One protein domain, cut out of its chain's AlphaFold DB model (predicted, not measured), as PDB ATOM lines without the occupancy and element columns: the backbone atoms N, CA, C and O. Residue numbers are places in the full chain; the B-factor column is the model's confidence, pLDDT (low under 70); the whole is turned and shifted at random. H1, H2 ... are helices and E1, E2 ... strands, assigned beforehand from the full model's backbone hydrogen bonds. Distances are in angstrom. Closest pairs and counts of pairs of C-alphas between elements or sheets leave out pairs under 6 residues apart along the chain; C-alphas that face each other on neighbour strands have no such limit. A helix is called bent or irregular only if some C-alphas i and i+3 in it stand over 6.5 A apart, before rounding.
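Overview. This is residues 29 to 92 of the 92 residues of an uncharacterized protein of Bdellovibrionales bacterium RIFOXYD1_FULL_44_7 (UniProt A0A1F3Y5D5). A long helical hairpin, H2 and H1 side by side, is drawn out at one end by a tail, in which E1 follows H2 and residues 90 to 91 fold back beside it. Residues 75 to 80, of which 75 to 77 belong to H2 and residue 80 is the first of E1, stand free, as do residues 84 to 89. The printed part has 64 residues with two named helices and one named strand, in the order H1, H2, E1, and is mostly helix. It is extended, with a radius of gyration of the C-alphas of 18.5 A, and is a rod spanning 59 by 17 by 11 A.

Along the chain. H2, the longest helix, runs from residue 53 to 77, 35.9 A from C-alpha 53 at (-3.335, 14.199, 104.876) to C-alpha 77 at (21.272, 37.251, 117.148). H1 comes before it, residues 29 to 49, 28.9 A long, with C-alpha 29 at (10.858, 40.059, 115.498). H1 is irregular, with C-alphas 44 and 47 7.1 A apart, and has a kink of 37 degrees near residue 43. E1 holds residues 80 to 84.

Arrangement. H2 and H1 touch and form a helical hairpin; their closest C-alphas, those of Leu 70 and Ser 31, are 6.6 A apart. They run opposite ways at a shallow tilt of 14 degrees. H2 and E1 meet only through their link, and H1 and E1 are apart. E1 pairs with no named strand, but its residues 82 to 83 pair antiparallel with residues 90 to 91. In H2 every O i to N i+4 pair is within hydrogen-bond range; in H1 15 of 17 are.

Size, cuts and confidence. The C-alphas farthest apart, those of Asn 51 and Arg 86, are 60.2 A apart. The printed part has no cut, and both links between named elements are tight. The mean pLDDT of the printed part is 79.5; residues 76 to 83 and 86 to 92 are under 70.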
ATOM      1  N   ILE A  29      12.254  39.846 115.070       79.12
ATOM      2  CA  ILE A  29      10.858  40.059 115.498       79.12
ATOM      3  C   ILE A  29       9.880  39.626 114.395       79.12
ATOM      4  O   ILE A  29       8.941  38.883 114.661       79.12
ATOM      5  N   ILE A  30      10.144  40.021 113.146       78.94
ATOM      6  CA  ILE A  30       9.277  39.722 111.993       78.94
ATOM      7  C   ILE A  30       9.103  38.208 111.818       78.94
ATOM      8  O   ILE A  30       7.988  37.721 111.662       78.94
ATOM      9  N   SER A  31      10.194  37.447 111.921       77.12
ATOM     10  CA  SER A  31      10.170  35.989 111.795       77.12
ATOM     11  C   SER A  31       9.294  35.325 112.866       77.12
ATOM     12  O   SER A  31       8.628  34.335 112.578       77.12
ATOM     13  N   HIS A  32       9.257  35.874 114.089       81.62
ATOM     14  CA  HIS A  32       8.382  35.367 115.152       81.62
ATOM     15  C   HIS A  32       6.912  35.648 114.858       81.62
ATOM     16  O   HIS A  32       6.078  34.774 115.074       81.62
ATOM     17  N   ILE A  33       6.604  36.845 114.350       85.94
ATOM     18  CA  ILE A  33       5.237  37.225 113.981       85.94
ATOM     19  C   ILE A  33       4.722  36.304 112.870       85.94
ATOM     20  O   ILE A  33       3.632  35.757 112.997       85.94
ATOM     21  N   ILE A  34       5.525  36.065 111.826       86.12
ATOM     22  CA  ILE A  34       5.158  35.166 110.718       86.12
ATOM     23  C   ILE A  34       4.896  33.744 111.227       86.12
ATOM     24  O   ILE A  34       3.887  33.138 110.868       86.12
ATOM     25  N   PHE A  35       5.770  33.216 112.088       85.69
ATOM     26  CA  PHE A  35       5.586  31.884 112.665       85.69
ATOM     27  C   PHE A  35       4.321  31.797 113.527       85.69
ATOM     28  O   PHE A  35       3.536  30.863 113.372       85.69
ATOM     29  N   GLY A  36       4.084  32.792 114.386       87.12
ATOM     30  CA  GLY A  36       2.880  32.862 115.214       87.12
ATOM     31  C   GLY A  36       1.600  32.927 114.377       87.12
ATOM     32  O   GLY A  36       0.675  32.153 114.615       87.12
ATOM     33  N   LEU A  37       1.566  33.779 113.349       90.06
ATOM     34  CA  LEU A  37       0.428  33.880 112.430       90.06
ATOM     35  C   LEU A  37       0.191  32.573 111.666       90.06
ATOM     36  O   LEU A  37      -0.952  32.137 111.551       90.06
ATOM     37  N   SER A  38       1.254  31.913 111.194       88.56
ATOM     38  CA  SER A  38       1.153  30.607 110.526       88.56
ATOM     39  C   SER A  38       0.574  29.531 111.451       88.56
ATOM     40  O   SER A  38      -0.233  28.707 111.015       88.56
ATOM     41  N   PHE A  39       0.942  29.549 112.733       86.81
ATOM     42  CA  PHE A  39       0.405  28.629 113.732       86.81
ATOM     43  C   PHE A  39      -1.074  28.896 114.042       86.81
ATOM     44  O   PHE A  39      -1.877  27.965 114.055       86.81
ATOM     45  N   VAL A  40      -1.468  30.159 114.218       91.19
ATOM     46  CA  VAL A  40      -2.878  30.521 114.448       91.19
ATOM     47  C   VAL A  40      -3.743  30.176 113.232       91.19
ATOM     48  O   VAL A  40      -4.818  29.597 113.389       91.19
ATOM     49  N   ALA A  41      -3.262  30.463 112.019       88.75
ATOM     50  CA  ALA A  41      -3.953  30.098 110.784       88.75
ATOM     51  C   ALA A  41      -4.157  28.580 110.676       88.75
ATOM     52  O   ALA A  41      -5.240  28.131 110.299       88.75
ATOM     53  N   PHE A  42      -3.152  27.791 111.068       85.75
ATOM     54  CA  PHE A  42      -3.267  26.336 111.124       85.75
ATOM     55  C   PHE A  42      -4.379  25.886 112.069       85.75
ATOM     56  O   PHE A  42      -5.209  25.082 111.664       85.75
ATOM     57  N   LEU A  43      -4.442  26.425 113.292       86.94
ATOM     58  CA  LEU A  43      -5.484  26.060 114.259       86.94
ATOM     59  C   LEU A  43      -6.894  26.358 113.733       86.94
ATOM     60  O   LEU A  43      -7.793  25.531 113.882       86.94
ATOM     61  N   PHE A  44      -7.078  27.503 113.073       90.25
ATOM     62  CA  PHE A  44      -8.361  27.865 112.465       90.25
ATOM     63  C   PHE A  44      -8.744  26.949 111.300       90.25
ATOM     64  O   PHE A  44      -9.909  26.575 111.150       90.25
ATOM     65  N   LEU A  45      -7.772  26.591 110.464       86.94
ATOM     66  CA  LEU A  45      -8.014  25.783 109.274       86.94
ATOM     67  C   LEU A  45      -8.056  24.284 109.580       86.94
ATOM     68  O   LEU A  45      -8.696  23.555 108.828       86.94
ATOM     69  N   PHE A  46      -7.468  23.819 110.685       84.12
ATOM     70  CA  PHE A  46      -7.303  22.401 111.024       84.12
ATOM     71  C   PHE A  46      -8.593  21.588 110.865       84.12
ATOM     72  O   PHE A  46      -8.592  20.536 110.226       84.12
ATOM     73  N   ASN A  47      -9.720  22.115 111.353       81.50
ATOM     74  CA  ASN A  47     -11.017  21.443 111.247       81.50
ATOM     75  C   ASN A  47     -11.490  21.236 109.798       81.50
ATOM     76  O   ASN A  47     -12.193  20.261 109.534       81.50
ATOM     77  N   LYS A  48     -11.098  22.110 108.860       83.31
ATOM     78  CA  LYS A  48     -11.415  21.986 107.427       83.31
ATOM     79  C   LYS A  48     -10.455  21.059 106.681       83.31
ATOM     80  O   LYS A  48     -10.887  20.360 105.774       83.31
ATOM     81  N   ILE A  49      -9.176  21.044 107.055       82.00
ATOM     82  CA  ILE A  49      -8.112  20.302 106.346       82.00
ATOM     83  C   ILE A  49      -7.773  18.941 106.965       82.00
ATOM     84  O   ILE A  49      -6.933  18.226 106.425       82.00
ATOM     85  N   LYS A  50      -8.454  18.525 108.042       79.12
ATOM     86  CA  LYS A  50      -8.189  17.243 108.725       79.12
ATOM     87  C   LYS A  50      -8.295  15.999 107.828       79.12
ATOM     88  O   LYS A  50      -7.654  14.995 108.121       79.12
ATOM     89  N   ASN A  51      -9.097  16.056 106.762       84.88
ATOM     90  CA  ASN A  51      -9.274  14.934 105.837       84.88
ATOM     91  C   ASN A  51      -8.150  14.849 104.789       84.88
ATOM     92  O   ASN A  51      -7.868  13.766 104.283       84.88
ATOM     93  N   GLU A  52      -7.453  15.953 104.519       85.69
ATOM     94  CA  GLU A  52      -6.421  16.037 103.487       85.69
ATOM     95  C   GLU A  52      -5.028  15.847 104.097       85.69
ATOM     96  O   GLU A  52      -4.305  16.802 104.406       85.69
ATOM     97  N   ARG A  53      -4.628  14.579 104.269       85.25
ATOM     98  CA  ARG A  53      -3.335  14.199 104.876       85.25
ATOM     99  C   ARG A  53      -2.134  14.893 104.227       85.25
ATOM    100  O   ARG A  53      -1.201  15.265 104.935       85.25
ATOM    101  N   TRP A  54      -2.163  15.096 102.911       87.75
ATOM    102  CA  TRP A  54      -1.087  15.767 102.174       87.75
ATOM    103  C   TRP A  54      -0.888  17.224 102.608       87.75
ATOM    104  O   TRP A  54       0.249  17.681 102.759       87.75
ATOM    105  N   ILE A  55      -1.985  17.944 102.865       86.81
ATOM    106  CA  ILE A  55      -1.937  19.342 103.303       86.81
ATOM    107  C   ILE A  55      -1.368  19.420 104.720       86.81
ATOM    108  O   ILE A  55      -0.503  20.253 104.984       86.81
ATOM    109  N   LEU A  56      -1.784  18.513 105.608       85.88
ATOM    110  CA  LEU A  56      -1.244  18.433 106.967       85.88
ATOM    111  C   LEU A  56       0.270  18.190 106.970       85.88
ATOM    112  O   LEU A  56       0.986  18.888 107.681       85.88
ATOM    113  N   TRP A  57       0.758  17.248 106.154       88.62
ATOM    114  CA  TRP A  57       2.191  16.954 106.023       88.62
ATOM    115  C   TRP A  57       2.990  18.128 105.455       88.62
ATOM    116  O   TRP A  57       4.061  18.462 105.960       88.62
ATOM    117  N   SER A  58       2.457  18.786 104.427       87.94
ATOM    118  CA  SER A  58       3.098  19.965 103.837       87.94
ATOM    119  C   SER A  58       3.192  21.104 104.856       87.94
ATOM    120  O   SER A  58       4.223  21.768 104.971       87.94
ATOM    121  N   TRP A  59       2.138  21.298 105.649       88.44
ATOM    122  CA  TRP A  59       2.082  22.354 106.654       88.44
ATOM    123  C   TRP A  59       3.010  22.093 107.842       88.44
ATOM    124  O   TRP A  59       3.682  23.014 108.312       88.44
ATOM    125  N   THR A  60       3.097  20.850 108.323       87.62
ATOM    126  CA  THR A  60       4.033  20.486 109.396       87.62
ATOM    127  C   THR A  60       5.482  20.596 108.935       87.62
ATOM    128  O   THR A  60       6.300  21.157 109.665       87.62
ATOM    129  N   ALA A  61       5.800  20.168 107.710       90.12
ATOM    130  CA  ALA A  61       7.124  20.370 107.123       90.12
ATOM    131  C   ALA A  61       7.477  21.868 107.021       90.12
ATOM    132  O   ALA A  61       8.593  22.279 107.363       90.12
ATOM    133  N   PHE A  62       6.512  22.704 106.628       88.31
ATOM    134  CA  PHE A  62       6.685  24.155 106.576       88.31
ATOM    135  C   PHE A  62       6.928  24.768 107.966       88.31
ATOM    136  O   PHE A  62       7.873  25.542 108.139       88.31
ATOM    137  N   GLN A  63       6.149  24.384 108.985       86.06
ATOM    138  CA  GLN A  63       6.353  24.853 110.362       86.06
ATOM    139  C   GLN A  63       7.688  24.393 110.950       86.06
ATOM    140  O   GLN A  63       8.366  25.190 111.601       86.06
ATOM    141  N   ALA A  64       8.098  23.149 110.696       89.12
ATOM    142  CA  ALA A  64       9.402  22.646 111.116       89.12
ATOM    143  C   ALA A  64      10.534  23.468 110.480       89.12
ATOM    144  O   ALA A  64      11.449  23.913 111.176       89.12
ATOM    145  N   THR A  65      10.426  23.757 109.181       88.56
ATOM    146  CA  THR A  65      11.404  24.572 108.447       88.56
ATOM    147  C   THR A  65      11.484  25.995 109.008       88.56
ATOM    148  O   THR A  65      12.577  26.480 109.307       88.56
ATOM    149  N   LEU A  66      10.340  26.655 109.228       84.94
ATOM    150  CA  LEU A  66      10.296  27.979 109.858       84.94
ATOM    151  C   LEU A  66      10.866  27.964 111.281       84.94
ATOM    152  O   LEU A  66      11.590  28.886 111.658       84.94
ATOM    153  N   GLY A  67      10.575  26.919 112.057       84.38
ATOM    154  CA  GLY A  67      11.096  26.732 113.409       84.38
ATOM    155  C   GLY A  67      12.622  26.628 113.428       84.38
ATOM    156  O   GLY A  67      13.280  27.358 114.173       84.38
ATOM    157  N   VAL A  68      13.203  25.797 112.556       87.69
ATOM    158  CA  VAL A  68      14.664  25.677 112.405       87.69
ATOM    159  C   VAL A  68      15.280  27.019 112.009       87.69
ATOM    160  O   VAL A  68      16.283  27.441 112.589       87.69
ATOM    161  N   LEU A  69      14.657  27.732 111.070       84.00
ATOM    162  CA  LEU A  69      15.145  29.025 110.592       84.00
ATOM    163  C   LEU A  69      15.090  30.103 111.690       84.00
ATOM    164  O   LEU A  69      16.025  30.895 111.832       84.00
ATOM    165  N   LEU A  70      14.054  30.082 112.533       84.06
ATOM    166  CA  LEU A  70      13.926  30.932 113.719       84.06
ATOM    167  C   LEU A  70      14.992  30.644 114.774       84.06
ATOM    168  O   LEU A  70      15.589  31.578 115.319       84.06
ATOM    169  N   VAL A  71      15.248  29.366 115.061       83.31
ATOM    170  CA  VAL A  71      16.299  28.957 116.000       83.31
ATOM    171  C   VAL A  71      17.663  29.399 115.474       83.31
ATOM    172  O   VAL A  71      18.417  30.040 116.208       83.31
ATOM    173  N   ALA A  72      17.952  29.164 114.193       82.88
ATOM    174  CA  ALA A  72      19.183  29.623 113.557       82.88
ATOM    175  C   ALA A  72      19.329  31.154 113.626       82.88
ATOM    176  O   ALA A  72      20.400  31.660 113.973       82.88
ATOM    177  N   ALA A  73      18.256  31.906 113.366       76.00
ATOM    178  CA  ALA A  73      18.253  33.363 113.475       76.00
ATOM    179  C   ALA A  73      18.479  33.839 114.922       76.00
ATOM    180  O   ALA A  73      19.268  34.758 115.148       76.00
ATOM    181  N   ARG A  74      17.863  33.187 115.918       77.75
ATOM    182  CA  ARG A  74      18.101  33.480 117.342       77.75
ATOM    183  C   ARG A  74      19.538  33.184 117.758       77.75
ATOM    184  O   ARG A  74      20.131  33.982 118.483       77.75
ATOM    185  N   LEU A  75      20.112  32.073 117.299       78.88
ATOM    186  CA  LEU A  75      21.512  31.735 117.567       78.88
ATOM    187  C   LEU A  75      22.461  32.779 116.966       78.88
ATOM    188  O   LEU A  75      23.416  33.186 117.625       78.88
ATOM    189  N   ARG A  76      22.165  33.287 115.762       69.94
ATOM    190  CA  ARG A  76      22.925  34.393 115.154       69.94
ATOM    191  C   ARG A  76      22.753  35.710 115.914       69.94
ATOM    192  O   ARG A  76      23.738  36.409 116.117       69.94
ATOM    193  N   ALA A  77      21.546  36.030 116.382       65.19
ATOM    194  CA  ALA A  77      21.272  37.251 117.148       65.19
ATOM    195  C   ALA A  77      21.906  37.249 118.554       65.19
ATOM    196  O   ALA A  77      22.187  38.312 119.105       65.19
ATOM    197  N   LYS A  78      22.180  36.070 119.131       63.81
ATOM    198  CA  LYS A  78      22.920  35.946 120.399       63.81
ATOM    199  C   LYS A  78      24.401  36.314 120.280       63.81
ATOM    200  O   LYS A  78      25.029  36.533 121.316       63.81
ATOM    201  N   LYS A  79      24.965  36.402 119.068       64.19
ATOM    202  CA  LYS A  79      26.344  36.866 118.884       64.19
ATOM    203  C   LYS A  79      26.436  38.336 119.293       64.19
ATOM    204  O   LYS A  79      25.855  39.223 118.663       64.19
ATOM    205  N   ARG A  80      27.146  38.575 120.394       60.28
ATOM    206  CA  ARG A  80      27.526  39.911 120.840       60.28
ATOM    207  C   ARG A  80      28.915  40.200 120.302       60.28
ATOM    208  O   ARG A  80      29.780  39.332 120.352       60.28
ATOM    209  N   VAL A  81      29.099  41.406 119.795       65.94
ATOM    210  CA  VAL A  81      30.396  41.909 119.346       65.94
ATOM    211  C   VAL A  81      30.734  43.159 120.144       65.94
ATOM    212  O   VAL A  81      29.837  43.886 120.591       65.94
ATOM    213  N   LEU A  82      32.026  43.386 120.352       63.66
ATOM    214  CA  LEU A  82      32.524  44.592 120.999       63.66
ATOM    215  C   LEU A  82      32.462  45.748 119.995       63.66
ATOM    216  O   LEU A  82      33.036  45.682 118.906       63.66
ATOM    217  N   HIS A  83      31.752  46.813 120.359       67.50
ATOM    218  CA  HIS A  83      31.692  48.051 119.582       67.50
ATOM    219  C   HIS A  83      32.244  49.217 120.412       67.50
ATOM    220  O   HIS A  83      31.872  49.368 121.574       67.50
ATOM    221  N   CYS A  84      33.073  50.088 119.810       70.94
ATOM    222  CA  CYS A  84      33.370  51.403 120.414       70.94
ATOM    223  C   CYS A  84      32.093  52.246 120.370       70.94
ATOM    224  O   CYS A  84      31.494  52.391 119.299       70.94
ATOM    225  N   ILE A  85      31.729  52.855 121.502       71.50
ATOM    226  CA  ILE A  85      30.561  53.747 121.633       71.50
ATOM    227  C   ILE A  85      30.611  54.881 120.598       71.50
ATOM    228  O   ILE A  85      29.586  55.266 120.042       71.50
ATOM    229  N   ARG A  86      31.817  55.391 120.315       69.69
ATOM    230  CA  ARG A  86      32.033  56.559 119.454       69.69
ATOM    231  C   ARG A  86      32.289  56.205 117.990       69.69
ATOM    232  O   ARG A  86      31.700  56.810 117.106       69.69
ATOM    233  N   CYS A  87      33.172  55.241 117.721       68.56
ATOM    234  CA  CYS A  87      33.569  54.919 116.346       68.56
ATOM    235  C   CYS A  87      32.643  53.917 115.655       68.56
ATOM    236  O   CYS A  87      32.728  53.780 114.439       68.56
ATOM    237  N   SER A  88      31.789  53.190 116.386       61.84
ATOM    238  CA  SER A  88      30.913  52.129 115.856       61.84
ATOM    239  C   SER A  88      31.615  51.019 115.054       61.84
ATOM    240  O   SER A  88      30.960  50.111 114.557       61.84
ATOM    241  N   SER A  89      32.945  51.013 114.985       59.03
ATOM    242  CA  SER A  89      33.728  49.937 114.392       59.03
ATOM    243  C   SER A  89      33.632  48.699 115.280       59.03
ATOM    244  O   SER A  89      33.963  48.773 116.466       59.03
ATOM    245  N   ALA A  90      33.162  47.587 114.716       55.47
ATOM    246  CA  ALA A  90      33.212  46.290 115.377       55.47
ATOM    247  C   ALA A  90      34.684  45.875 115.504       55.47
ATOM    248  O   ALA A  90      35.371  45.765 114.486       55.47
ATOM    249  N   LEU A  91      35.172  45.679 116.730       56.19
ATOM    250  CA  LEU A  91      36.425  44.957 116.933       56.19
ATOM    251  C   LEU A  91      36.071  43.467 116.961       56.19
ATOM    252  O   LEU A  91      35.204  43.048 117.729       56.19
ATOM    253  N   ARG A  92      36.655  42.724 116.019       53.03
ATOM    254  CA  ARG A  92      36.386  41.306 115.773       53.03
ATOM    255  C   ARG A  92      37.266  40.427 116.641       53.03
ATOM    256  O   ARG A  92      38.455  40.782 116.771       53.03
TER     257      ARG A  92